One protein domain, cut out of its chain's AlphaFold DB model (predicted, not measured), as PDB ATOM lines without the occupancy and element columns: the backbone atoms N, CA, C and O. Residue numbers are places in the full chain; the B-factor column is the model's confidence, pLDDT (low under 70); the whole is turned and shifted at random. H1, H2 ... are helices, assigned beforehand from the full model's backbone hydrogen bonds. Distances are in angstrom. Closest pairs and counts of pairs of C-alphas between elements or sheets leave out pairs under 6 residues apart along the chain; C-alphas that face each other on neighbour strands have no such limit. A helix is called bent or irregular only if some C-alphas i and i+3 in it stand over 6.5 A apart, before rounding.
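Overview. This is residues 66 to 148 of the 382 residues of an uncharacterized protein of Hyaloscypha variabilis F (UniProt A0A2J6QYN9). A helical hairpin, H2 and H3 side by side and running opposite ways, forms one side of the domain, and a third helix, H1, is set off from it across a space filled by loops. H2 runs along the longest axis, and H3 lies beside its later part. The two long links make much of the rest: residues 78 to 94 loop from H1 to H2, and residues 112 to 132 leave the end of H2, swing out toward H1 at about Gly 123 and fold back to H3. The printed part has 83 residues, with three named helices in the order H1, H2, H3 and no named strand; the class is all helix, with 42 residues in the helices. The whole is compact, with a radius of gyration of the C-alphas of 12.6 A, and spans 35 by 27 by 24 A.

Arrangement. H1, residues 66 to 77, is the first element and touches no helix. It is apart from H2, residues 95 to 111, with no C-alpha of the one within 8 A of the other. It is apart from H3, residues 133 to 145, by the same measure. H2 and H3 form a helical hairpin and touch, with 13 pairs of C-alphas within 8 A. Their closest C-alphas are those of Leu 102 and Val 145, 5.3 A apart. Their lines stand at a shallow tilt of 27 degrees, opposite ways, and their centres are 10.9 A apart. In H1, H2 and H3 each backbone O i to N i+4 pair is within hydrogen-bond range.

Along the chain. H1 begins at C-alpha 66, at (-8.529, -11.329, 48.685), and is 16.5 A long from first to last C-alpha. H2, the longest helix by residues with 17, begins at C-alpha 95, at (-12.209, 7.104, 34.092), and is 24.2 A long. H3 has 13 residues, is 16.2 A long and ends at C-alpha 145, at (-9.684, 8.356, 43.956). H3 is neither bent nor irregular, but only just: C-alphas 142 and 145 are 6.5 A apart.

Size, cuts and confidence. The printed part runs from residue 66 to 148 and has no cut. The two C-alphas farthest apart are those of Leu 93 and Lys 131, at 36.2 A. The first and last printed C-alphas, those of Ala 66 and Leu 148, are 18.6 A apart. The links from H1 to H2, 17 residues, and from H2 to H3, 21 residues, are long. The mean pLDDT of the printed part is 93.0, and no printed residue is under 70; H1 has a mean of 80, against 97 for H2 and H3.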
ATOM      1  N   ALA A  66      -8.883 -11.083  50.085       76.06
ATOM      2  CA  ALA A  66      -8.529 -11.329  48.685       76.06
ATOM      3  C   ALA A  66      -9.734 -11.085  47.769       76.06
ATOM      4  O   ALA A  66      -9.589 -10.480  46.712       76.06
ATOM      5  N   GLN A  67     -10.919 -11.508  48.211       79.06
ATOM      6  CA  GLN A  67     -12.158 -11.332  47.465       79.06
ATOM      7  C   GLN A  67     -12.574  -9.860  47.368       79.06
ATOM      8  O   GLN A  67     -12.960  -9.417  46.296       79.06
ATOM      9  N   GLU A  68     -12.426  -9.084  48.442       78.88
ATOM     10  CA  GLU A  68     -12.726  -7.648  48.445       78.88
ATOM     11  C   GLU A  68     -11.751  -6.867  47.558       78.88
ATOM     12  O   GLU A  68     -12.156  -5.960  46.841       78.88
ATOM     13  N   LEU A  69     -10.468  -7.249  47.539       77.44
ATOM     14  CA  LEU A  69      -9.501  -6.624  46.633       77.44
ATOM     15  C   LEU A  69      -9.869  -6.897  45.170       77.44
ATOM     16  O   LEU A  69      -9.914  -5.968  44.370       77.44
ATOM     17  N   LYS A  70     -10.198  -8.155  44.853       82.62
ATOM     18  CA  LYS A  70     -10.670  -8.556  43.525       82.62
ATOM     19  C   LYS A  70     -11.953  -7.810  43.139       82.62
ATOM     20  O   LYS A  70     -12.061  -7.331  42.021       82.62
ATOM     21  N   ARG A  71     -12.879  -7.630  44.085       80.38
ATOM     22  CA  ARG A  71     -14.113  -6.855  43.894       80.38
ATOM     23  C   ARG A  71     -13.830  -5.390  43.558       80.38
ATOM     24  O   ARG A  71     -14.467  -4.841  42.669       80.38
ATOM     25  N   ILE A  72     -12.890  -4.753  44.256       78.56
ATOM     26  CA  ILE A  72     -12.486  -3.365  43.978       78.56
ATOM     27  C   ILE A  72     -11.839  -3.258  42.590       78.56
ATOM     28  O   ILE A  72     -12.091  -2.292  41.871       78.56
ATOM     29  N   GLU A  73     -11.020  -4.241  42.206       82.00
ATOM     30  CA  GLU A  73     -10.401  -4.312  40.877       82.00
ATOM     31  C   GLU A  73     -11.452  -4.478  39.767       82.00
ATOM     32  O   GLU A  73     -11.424  -3.728  38.794       82.00
ATOM     33  N   GLU A  74     -12.414  -5.391  39.932       86.31
ATOM     34  CA  GLU A  74     -13.518  -5.614  38.987       86.31
ATOM     35  C   GLU A  74     -14.432  -4.387  38.870       86.31
ATOM     36  O   GLU A  74     -14.753  -3.964  37.762       86.31
ATOM     37  N   ALA A  75     -14.807  -3.767  39.996       78.94
ATOM     38  CA  ALA A  75     -15.638  -2.565  39.999       78.94
ATOM     39  C   ALA A  75     -14.963  -1.402  39.263       78.94
ATOM     40  O   ALA A  75     -15.624  -0.694  38.510       78.94
ATOM     41  N   ARG A  76     -13.647  -1.220  39.432       80.62
ATOM     42  CA  ARG A  76     -12.897  -0.204  38.682       80.62
ATOM     43  C   ARG A  76     -12.758  -0.546  37.210       80.62
ATOM     44  O   ARG A  76     -12.910   0.342  36.392       80.62
ATOM     45  N   ALA A  77     -12.523  -1.810  36.867       84.38
ATOM     46  CA  ALA A  77     -12.507  -2.235  35.469       84.38
ATOM     47  C   ALA A  77     -13.864  -2.004  34.775       84.38
ATOM     48  O   ALA A  77     -13.911  -1.773  33.571       84.38
ATOM     49  N   ALA A  78     -14.959  -2.042  35.538       90.50
ATOM     50  CA  ALA A  78     -16.305  -1.721  35.079       90.50
ATOM     51  C   ALA A  78     -16.678  -0.236  35.237       90.50
ATOM     52  O   ALA A  78     -17.842   0.105  35.057       90.50
ATOM     53  N   ASN A  79     -15.739   0.641  35.609       92.12
ATOM     54  CA  ASN A  79     -15.981   2.053  35.895       92.12
ATOM     55  C   ASN A  79     -17.148   2.310  36.868       92.12
ATOM     56  O   ASN A  79     -17.916   3.243  36.679       92.12
ATOM     57  N   CYS A  80     -17.304   1.496  37.915       93.31
ATOM     58  CA  CYS A  80     -18.307   1.671  38.973       93.31
ATOM     59  C   CYS A  80     -17.719   2.391  40.204       93.31
ATOM     60  O   CYS A  80     -16.535   2.266  40.533       93.31
ATOM     61  N   CYS A  81     -18.576   3.084  40.961       94.19
ATOM     62  CA  CYS A  81     -18.194   3.653  42.254       94.19
ATOM     63  C   CYS A  81     -17.957   2.552  43.306       94.19
ATOM     64  O   CYS A  81     -18.704   1.582  43.397       94.19
ATOM     65  N   THR A  82     -16.920   2.718  44.133       93.06
ATOM     66  CA  THR A  82     -16.569   1.779  45.222       93.06
ATOM     67  C   THR A  82     -17.031   2.251  46.605       93.06
ATOM     68  O   THR A  82     -16.771   1.589  47.613       93.06
ATOM     69  N   TRP A  83     -17.670   3.419  46.676       94.06
ATOM     70  CA  TRP A  83     -18.159   4.010  47.917       94.06
ATOM     71  C   TRP A  83     -19.452   3.328  48.380       94.06
ATOM     72  O   TRP A  83     -20.372   3.109  47.589       94.06
ATOM     73  N   LYS A  84     -19.538   3.007  49.677       91.00
ATOM     74  CA  LYS A  84     -20.718   2.357  50.255       91.00
ATOM     75  C   LYS A  84     -21.941   3.255  50.147       91.00
ATOM     76  O   LYS A  84     -21.871   4.431  50.490       91.00
ATOM     77  N   ASP A  85     -23.066   2.670  49.751       90.44
ATOM     78  CA  ASP A  85     -24.353   3.365  49.692       90.44
ATOM     79  C   ASP A  85     -24.342   4.544  48.690       90.44
ATOM     80  O   ASP A  85     -25.140   5.475  48.796       90.44
ATOM     81  N   CYS A  86     -23.429   4.519  47.707       94.19
ATOM     82  CA  CYS A  86     -23.446   5.473  46.606       94.19
ATOM     83  C   CYS A  86     -24.691   5.231  45.728       94.19
ATOM     84  O   CYS A  86     -24.925   4.093  45.317       94.19
ATOM     85  N   PRO A  87     -25.490   6.269  45.409       94.06
ATOM     86  CA  PRO A  87     -26.686   6.113  44.579       94.06
ATOM     87  C   PRO A  87     -26.368   5.845  43.100       94.06
ATOM     88  O   PRO A  87     -27.266   5.490  42.342       94.06
ATOM     89  N   SER A  88     -25.116   6.028  42.673       93.31
ATOM     90  CA  SER A  88     -24.680   5.778  41.300       93.31
ATOM     91  C   SER A  88     -24.701   4.278  41.005       93.31
ATOM     92  O   SER A  88     -23.775   3.550  41.354       93.31
ATOM     93  N   THR A  89     -25.768   3.808  40.360       89.06
ATOM     94  CA  THR A  89     -25.950   2.387  40.022       89.06
ATOM     95  C   THR A  89     -25.337   1.990  38.682       89.06
ATOM     96  O   THR A  89     -25.242   0.802  38.386       89.06
ATOM     97  N   PHE A  90     -24.965   2.969  37.857       91.19
ATOM     98  CA  PHE A  90     -24.469   2.751  36.502       91.19
ATOM     99  C   PHE A  90     -22.959   3.006  36.405       91.19
ATOM    100  O   PHE A  90     -22.458   3.907  37.085       91.19
ATOM    101  N   PRO A  91     -22.252   2.259  35.537       93.94
ATOM    102  CA  PRO A  91     -20.895   2.585  35.120       93.94
ATOM    103  C   PRO A  91     -20.765   4.020  34.610       93.94
ATOM    104  O   PRO A  91     -21.632   4.517  33.887       93.94
ATOM    105  N   PHE A  92     -19.656   4.668  34.948       95.44
ATOM    106  CA  PHE A  92     -19.279   5.966  34.405       95.44
ATOM    107  C   PHE A  92     -18.752   5.816  32.972       95.44
ATOM    108  O   PHE A  92     -18.169   4.794  32.609       95.44
ATOM    109  N   LEU A  93     -18.965   6.845  32.146       94.62
ATOM    110  CA  LEU A  93     -18.582   6.836  30.728       94.62
ATOM    111  C   LEU A  93     -17.063   6.862  30.529       94.62
ATOM    112  O   LEU A  93     -16.565   6.325  29.542       94.62
ATOM    113  N   SER A  94     -16.338   7.489  31.455       94.88
ATOM    114  CA  SER A  94     -14.888   7.616  31.414       94.88
ATOM    115  C   SER A  94     -14.272   7.503  32.807       94.88
ATOM    116  O   SER A  94     -14.922   7.782  33.820       94.88
ATOM    117  N   ASP A  95     -12.989   7.149  32.852       92.44
ATOM    118  CA  ASP A  95     -12.209   7.104  34.092       92.44
ATOM    119  C   ASP A  95     -12.135   8.489  34.756       92.44
ATOM    120  O   ASP A  95     -12.131   8.585  35.979       92.44
ATOM    121  N   ALA A  96     -12.150   9.567  33.961       95.31
ATOM    122  CA  ALA A  96     -12.153  10.942  34.458       95.31
ATOM    123  C   ALA A  96     -13.464  11.299  35.182       95.31
ATOM    124  O   ALA A  96     -13.427  11.948  36.229       95.31
ATOM    125  N   ASP A  97     -14.613  10.843  34.669       96.62
ATOM    126  CA  ASP A  97     -15.910  11.042  35.332       96.62
ATOM    127  C   ASP A  97     -15.976  10.265  36.652       96.62
ATOM    128  O   ASP A  97     -16.457  10.784  37.664       96.62
ATOM    129  N   LEU A  98     -15.453   9.032  36.657       95.75
ATOM    130  CA  LEU A  98     -15.338   8.227  37.869       95.75
ATOM    131  C   LEU A  98     -14.404   8.893  38.887       95.75
ATOM    132  O   LEU A  98     -14.769   9.004  40.055       95.75
ATOM    133  N   GLU A  99     -13.226   9.357  38.469       96.00
ATOM    134  CA  GLU A  99     -12.266  10.043  39.341       96.00
ATOM    135  C   GLU A  99     -12.892  11.296  39.966       96.00
ATOM    136  O   GLU A  99     -12.860  11.456  41.187       96.00
ATOM    137  N   HIS A 100     -13.548  12.138  39.159       97.56
ATOM    138  CA  HIS A 100     -14.241  13.333  39.643       97.56
ATOM    139  C   HIS A 100     -15.353  12.996  40.648       97.56
ATOM    140  O   HIS A 100     -15.509  13.665  41.672       97.56
ATOM    141  N   HIS A 101     -16.110  11.929  40.393       97.44
ATOM    142  CA  HIS A 101     -17.131  11.453  41.318       97.44
ATOM    143  C   HIS A 101     -16.536  10.956  42.648       97.44
ATOM    144  O   HIS A 101     -17.023  11.315  43.723       97.44
ATOM    145  N   LEU A 102     -15.465  10.157  42.597       96.62
ATOM    146  CA  LEU A 102     -14.780   9.643  43.788       96.62
ATOM    147  C   LEU A 102     -14.131  10.773  44.602       96.62
ATOM    148  O   LEU A 102     -14.129  10.711  45.833       96.62
ATOM    149  N   GLU A 103     -13.643  11.826  43.946       98.00
ATOM    150  CA  GLU A 103     -13.145  13.039  44.603       98.00
ATOM    151  C   GLU A 103     -14.238  13.703  45.458       98.00
ATOM    152  O   GLU A 103     -13.981  14.104  46.594       98.00
ATOM    153  N   GLY A 104     -15.490  13.726  44.987       97.94
ATOM    154  CA  GLY A 104     -16.634  14.195  45.778       97.94
ATOM    155  C   GLY A 104     -16.809  13.422  47.094       97.94
ATOM    156  O   GLY A 104     -16.957  14.020  48.163       97.94
ATOM    157  N   HIS A 105     -16.695  12.092  47.052       98.00
ATOM    158  CA  HIS A 105     -16.729  11.258  48.258       98.00
ATOM    159  C   HIS A 105     -15.516  11.483  49.172       98.00
ATOM    160  O   HIS A 105     -15.658  11.536  50.396       98.00
ATOM    161  N   ALA A 106     -14.321  11.666  48.608       97.56
ATOM    162  CA  ALA A 106     -13.136  12.009  49.390       97.56
ATOM    163  C   ALA A 106     -13.318  13.346  50.129       97.56
ATOM    164  O   ALA A 106     -12.994  13.454  51.316       97.56
ATOM    165  N   GLN A 107     -13.911  14.345  49.473       98.19
ATOM    166  CA  GLN A 107     -14.242  15.629  50.086       98.19
ATOM    167  C   GLN A 107     -15.292  15.489  51.195       98.19
ATOM    168  O   GLN A 107     -15.160  16.134  52.237       98.19
ATOM    169  N   ASP A 108     -16.290  14.616  51.040       97.44
ATOM    170  CA  ASP A 108     -17.251  14.303  52.105       97.44
ATOM    171  C   ASP A 108     -16.577  13.727  53.350       97.44
ATOM    172  O   ASP A 108     -16.869  14.164  54.468       97.44
ATOM    173  N   VAL A 109     -15.640  12.793  53.170       96.88
ATOM    174  CA  VAL A 109     -14.845  12.234  54.274       96.88
ATOM    175  C   VAL A 109     -14.063  13.325  54.988       96.88
ATOM    176  O   VAL A 109     -14.083  13.402  56.215       96.88
ATOM    177  N   VAL A 110     -13.396  14.187  54.223       97.75
ATOM    178  CA  VAL A 110     -12.616  15.308  54.754       97.75
ATOM    179  C   VAL A 110     -13.504  16.277  55.537       97.75
ATOM    180  O   VAL A 110     -13.111  16.700  56.621       97.75
ATOM    181  N   ARG A 111     -14.700  16.608  55.032       97.75
ATOM    182  CA  ARG A 111     -15.649  17.510  55.709       97.75
ATOM    183  C   ARG A 111     -16.193  16.930  57.013       97.75
ATOM    184  O   ARG A 111     -16.414  17.676  57.959       97.75
ATOM    185  N   ARG A 112     -16.410  15.612  57.069       96.56
ATOM    186  CA  ARG A 112     -16.928  14.907  58.256       96.56
ATOM    187  C   ARG A 112     -15.834  14.499  59.248       96.56
ATOM    188  O   ARG A 112     -16.141  13.893  60.274       96.56
ATOM    189  N   TRP A 113     -14.567  14.792  58.957       97.00
ATOM    190  CA  TRP A 113     -13.446  14.393  59.799       97.00
ATOM    191  C   TRP A 113     -13.449  15.158  61.129       97.00
ATOM    192  O   TRP A 113     -13.285  16.374  61.161       97.00
ATOM    193  N   SER A 114     -13.600  14.429  62.235       95.44
ATOM    194  CA  SER A 114     -13.684  14.976  63.598       95.44
ATOM    195  C   SER A 114     -12.510  14.575  64.502       95.44
ATOM    196  O   SER A 114     -12.563  14.768  65.716       95.44
ATOM    197  N   GLY A 115     -11.432  14.019  63.934       94.12
ATOM    198  CA  GLY A 115     -10.221  13.637  64.666       94.12
ATOM    199  C   GLY A 115      -9.665  12.271  64.267       94.12
ATOM    200  O   GLY A 115      -9.914  11.765  63.173       94.12
ATOM    201  N   ALA A 116      -8.878  11.663  65.160       94.19
ATOM    202  CA  ALA A 116      -8.104  10.459  64.863       94.19
ATOM    203  C   ALA A 116      -8.975   9.225  64.542       94.19
ATOM    204  O   ALA A 116      -9.398   8.485  65.438       94.19
ATOM    205  N   THR A 117      -9.174   8.973  63.250       95.62
ATOM    206  CA  THR A 117     -10.091   7.968  62.694       95.62
ATOM    207  C   THR A 117      -9.379   7.074  61.678       95.62
ATOM    208  O   THR A 117      -8.322   7.425  61.150       95.62
ATOM    209  N   GLU A 118      -9.915   5.876  61.458       97.06
ATOM    210  CA  GLU A 118      -9.534   5.026  60.322       97.06
ATOM    211  C   GLU A 118     -10.200   5.545  59.041       97.06
ATOM    212  O   GLU A 118     -11.074   6.413  59.097       97.06
ATOM    213  N   CYS A 119      -9.798   5.032  57.877       96.69
ATOM    214  CA  CYS A 119     -10.452   5.404  56.626       96.69
ATOM    215  C   CYS A 119     -11.906   4.887  56.620       96.69
ATOM    216  O   CYS A 119     -12.103   3.677  56.732       96.69
ATOM    217  N   PRO A 120     -12.928   5.753  56.470       95.69
ATOM    218  CA  PRO A 120     -14.329   5.325  56.480       95.69
ATOM    219  C   PRO A 120     -14.780   4.678  55.159       95.69
ATOM    220  O   PRO A 120     -15.927   4.253  55.049       95.69
ATOM    221  N   TRP A 121     -13.907   4.623  54.150       95.00
ATOM    222  CA  TRP A 121     -14.216   4.044  52.846       95.00
ATOM    223  C   TRP A 121     -14.446   2.532  52.963       95.00
ATOM    224  O   TRP A 121     -13.616   1.808  53.525       95.00
ATOM    225  N   SER A 122     -15.554   2.033  52.414       90.19
ATOM    226  CA  SER A 122     -15.882   0.603  52.441       90.19
ATOM    227  C   SER A 122     -14.786  -0.249  51.821       90.19
ATOM    228  O   SER A 122     -14.270   0.066  50.751       90.19
ATOM    229  N   GLY A 123     -14.435  -1.337  52.508       87.69
ATOM    230  CA  GLY A 123     -13.437  -2.283  52.013       87.69
ATOM    231  C   GLY A 123     -12.007  -1.735  51.999       87.69
ATOM    232  O   GLY A 123     -11.118  -2.399  51.466       87.69
ATOM    233  N   CYS A 124     -11.745  -0.555  52.587       92.69
ATOM    234  CA  CYS A 124     -10.390  -0.019  52.642       92.69
ATOM    235  C   CYS A 124      -9.444  -1.023  53.330       92.69
ATOM    236  O   CYS A 124      -9.681  -1.426  54.473       92.69
ATOM    237  N   PRO A 125      -8.341  -1.438  52.677       87.31
ATOM    238  CA  PRO A 125      -7.406  -2.388  53.270       87.31
ATOM    239  C   PRO A 125      -6.568  -1.759  54.393       87.31
ATOM    240  O   PRO A 125      -5.942  -2.483  55.174       87.31
ATOM    241  N   SER A 126      -6.520  -0.424  54.462       89.81
ATOM    242  CA  SER A 126      -5.776   0.306  55.480       89.81
ATOM    243  C   SER A 126      -6.546   0.315  56.796       89.81
ATOM    244  O   SER A 126      -7.615   0.907  56.894       89.81
ATOM    245  N   ARG A 127      -5.959  -0.290  57.831       92.06
ATOM    246  CA  ARG A 127      -6.402  -0.150  59.232       92.06
ATOM    247  C   ARG A 127      -5.623   0.942  59.969       92.06
ATOM    248  O   ARG A 127      -5.475   0.906  61.187       92.06
ATOM    249  N   GLU A 128      -5.001   1.854  59.225       93.94
ATOM    250  CA  GLU A 128      -4.204   2.921  59.817       93.94
ATOM    251  C   GLU A 128      -5.116   4.007  60.394       93.94
ATOM    252  O   GLU A 128      -6.028   4.492  59.726       93.94
ATOM    253  N   ARG A 129      -4.843   4.414  61.638       96.94
ATOM    254  CA  ARG A 129      -5.512   5.550  62.274       96.94
ATOM    255  C   ARG A 129      -4.798   6.845  61.904       96.94
ATOM    256  O   ARG A 129      -3.647   7.065  62.285       96.94
ATOM    257  N   PHE A 130      -5.497   7.726  61.204       96.81
ATOM    258  CA  PHE A 130      -4.972   9.006  60.751       96.81
ATOM    259  C   PHE A 130      -5.112  10.054  61.852       96.81
ATOM    260  O   PHE A 130      -6.205  10.533  62.131       96.81
ATOM    261  N   LYS A 131      -3.993  10.430  62.479       97.06
ATOM    262  CA  LYS A 131      -3.969  11.477  63.520       97.06
ATOM    263  C   LYS A 131      -4.127  12.893  62.959       97.06
ATOM    264  O   LYS A 131      -4.502  13.797  63.691       97.06
ATOM    265  N   LEU A 132      -3.804  13.074  61.681       97.25
ATOM    266  CA  LEU A 132      -3.799  14.356  60.986       97.25
ATOM    267  C   LEU A 132      -4.605  14.239  59.691       97.25
ATOM    268  O   LEU A 132      -4.609  13.185  59.050       97.25
ATOM    269  N   LEU A 133      -5.223  15.347  59.280       96.88
ATOM    270  CA  LEU A 133      -6.023  15.411  58.060       96.88
ATOM    271  C   LEU A 133      -5.176  15.272  56.785       96.88
ATOM    272  O   LEU A 133      -5.631  14.690  55.805       96.88
ATOM    273  N   SER A 134      -3.935  15.772  56.782       97.06
ATOM    274  CA  SER A 134      -3.071  15.740  55.594       97.06
ATOM    275  C   SER A 134      -2.732  14.313  55.125       97.06
ATOM    276  O   SER A 134      -2.970  14.020  53.953       97.06
ATOM    277  N   PRO A 135      -2.284  13.372  55.985       96.56
ATOM    278  CA  PRO A 135      -2.126  11.973  55.597       96.56
ATOM    279  C   PRO A 135      -3.424  11.287  55.158       96.56
ATOM    280  O   PRO A 135      -3.357  10.416  54.294       96.56
ATOM    281  N   LEU A 136      -4.579  11.657  55.730       97.38
ATOM    282  CA  LEU A 136      -5.875  11.111  55.316       97.38
ATOM    283  C   LEU A 136      -6.232  11.564  53.895       97.38
ATOM    284  O   LEU A 136      -6.574  10.725  53.073       97.38
ATOM    285  N   LYS A 137      -6.083  12.857  53.572       97.62
ATOM    286  CA  LYS A 137      -6.300  13.381  52.210       97.62
ATOM    287  C   LYS A 137      -5.438  12.656  51.177       97.62
ATOM    288  O   LYS A 137      -5.949  12.172  50.177       97.62
ATOM    289  N   ILE A 138      -4.142  12.520  51.464       97.25
ATOM    290  CA  ILE A 138      -3.199  11.808  50.588       97.25
ATOM    291  C   ILE A 138      -3.603  10.336  50.433       97.25
ATOM    292  O   ILE A 138      -3.509   9.784  49.342       97.25
ATOM    293  N   HIS A 139      -4.058   9.692  51.511       97.19
ATOM    294  CA  HIS A 139      -4.553   8.321  51.456       97.19
ATOM    295  C   HIS A 139      -5.800   8.190  50.575       97.19
ATOM    296  O   HIS A 139      -5.831   7.308  49.724       97.19
ATOM    297  N   LEU A 140      -6.794   9.066  50.746       97.38
ATOM    298  CA  LEU A 140      -8.005   9.079  49.922       97.38
ATOM    299  C   LEU A 140      -7.650   9.240  48.443       97.38
ATOM    300  O   LEU A 140      -8.087   8.425  47.632       97.38
ATOM    301  N   GLN A 141      -6.765  10.189  48.123       97.94
ATOM    302  CA  GLN A 141      -6.298  10.386  46.755       97.94
ATOM    303  C   GLN A 141      -5.621   9.127  46.208       97.94
ATOM    304  O   GLN A 141      -6.069   8.568  45.219       97.94
ATOM    305  N   ASN A 142      -4.583   8.634  46.885       97.06
ATOM    306  CA  ASN A 142      -3.686   7.615  46.336       97.06
ATOM    307  C   ASN A 142      -4.224   6.182  46.421       97.06
ATOM    308  O   ASN A 142      -3.613   5.266  45.869       97.06
ATOM    309  N   VAL A 143      -5.304   5.948  47.170       96.25
ATOM    310  CA  VAL A 143      -5.888   4.611  47.373       96.25
ATOM    311  C   VAL A 143      -7.281   4.510  46.761       96.25
ATOM    312  O   VAL A 143      -7.602   3.483  46.150       96.25
ATOM    313  N   HIS A 144      -8.101   5.552  46.901       95.75
ATOM    314  CA  HIS A 144      -9.519   5.505  46.558       95.75
ATOM    315  C   HIS A 144      -9.860   6.262  45.274       95.75
ATOM    316  O   HIS A 144     -10.527   5.672  44.427       95.75
ATOM    317  N   VAL A 145      -9.372   7.494  45.109       96.50
ATOM    318  CA  VAL A 145      -9.684   8.356  43.956       96.50
ATOM    319  C   VAL A 145      -8.814   7.999  42.749       96.50
ATOM    320  O   VAL A 145      -9.322   7.488  41.759       96.50
ATOM    321  N   ASN A 146      -7.498   8.171  42.881       96.31
ATOM    322  CA  ASN A 146      -6.493   7.911  41.854       96.31
ATOM    323  C   ASN A 146      -5.418   6.940  42.390       96.31
ATOM    324  O   ASN A 146      -4.415   7.347  42.987       96.31
ATOM    325  N   PRO A 147      -5.652   5.626  42.262       95.62
ATOM    326  CA  PRO A 147      -4.848   4.601  42.911       95.62
ATOM    327  C   PRO A 147      -3.422   4.575  42.376       95.62
ATOM    328  O   PRO A 147      -3.187   4.266  41.209       95.62
ATOM    329  N   LEU A 148      -2.444   4.784  43.253       96.69
ATOM    330  CA  LEU A 148      -1.044   4.656  42.872       96.69
ATOM    331  C   LEU A 148      -0.687   3.179  42.741       96.69
ATOM    332  O   LEU A 148      -0.418   2.517  43.739       96.69
TER     333      LEU A 148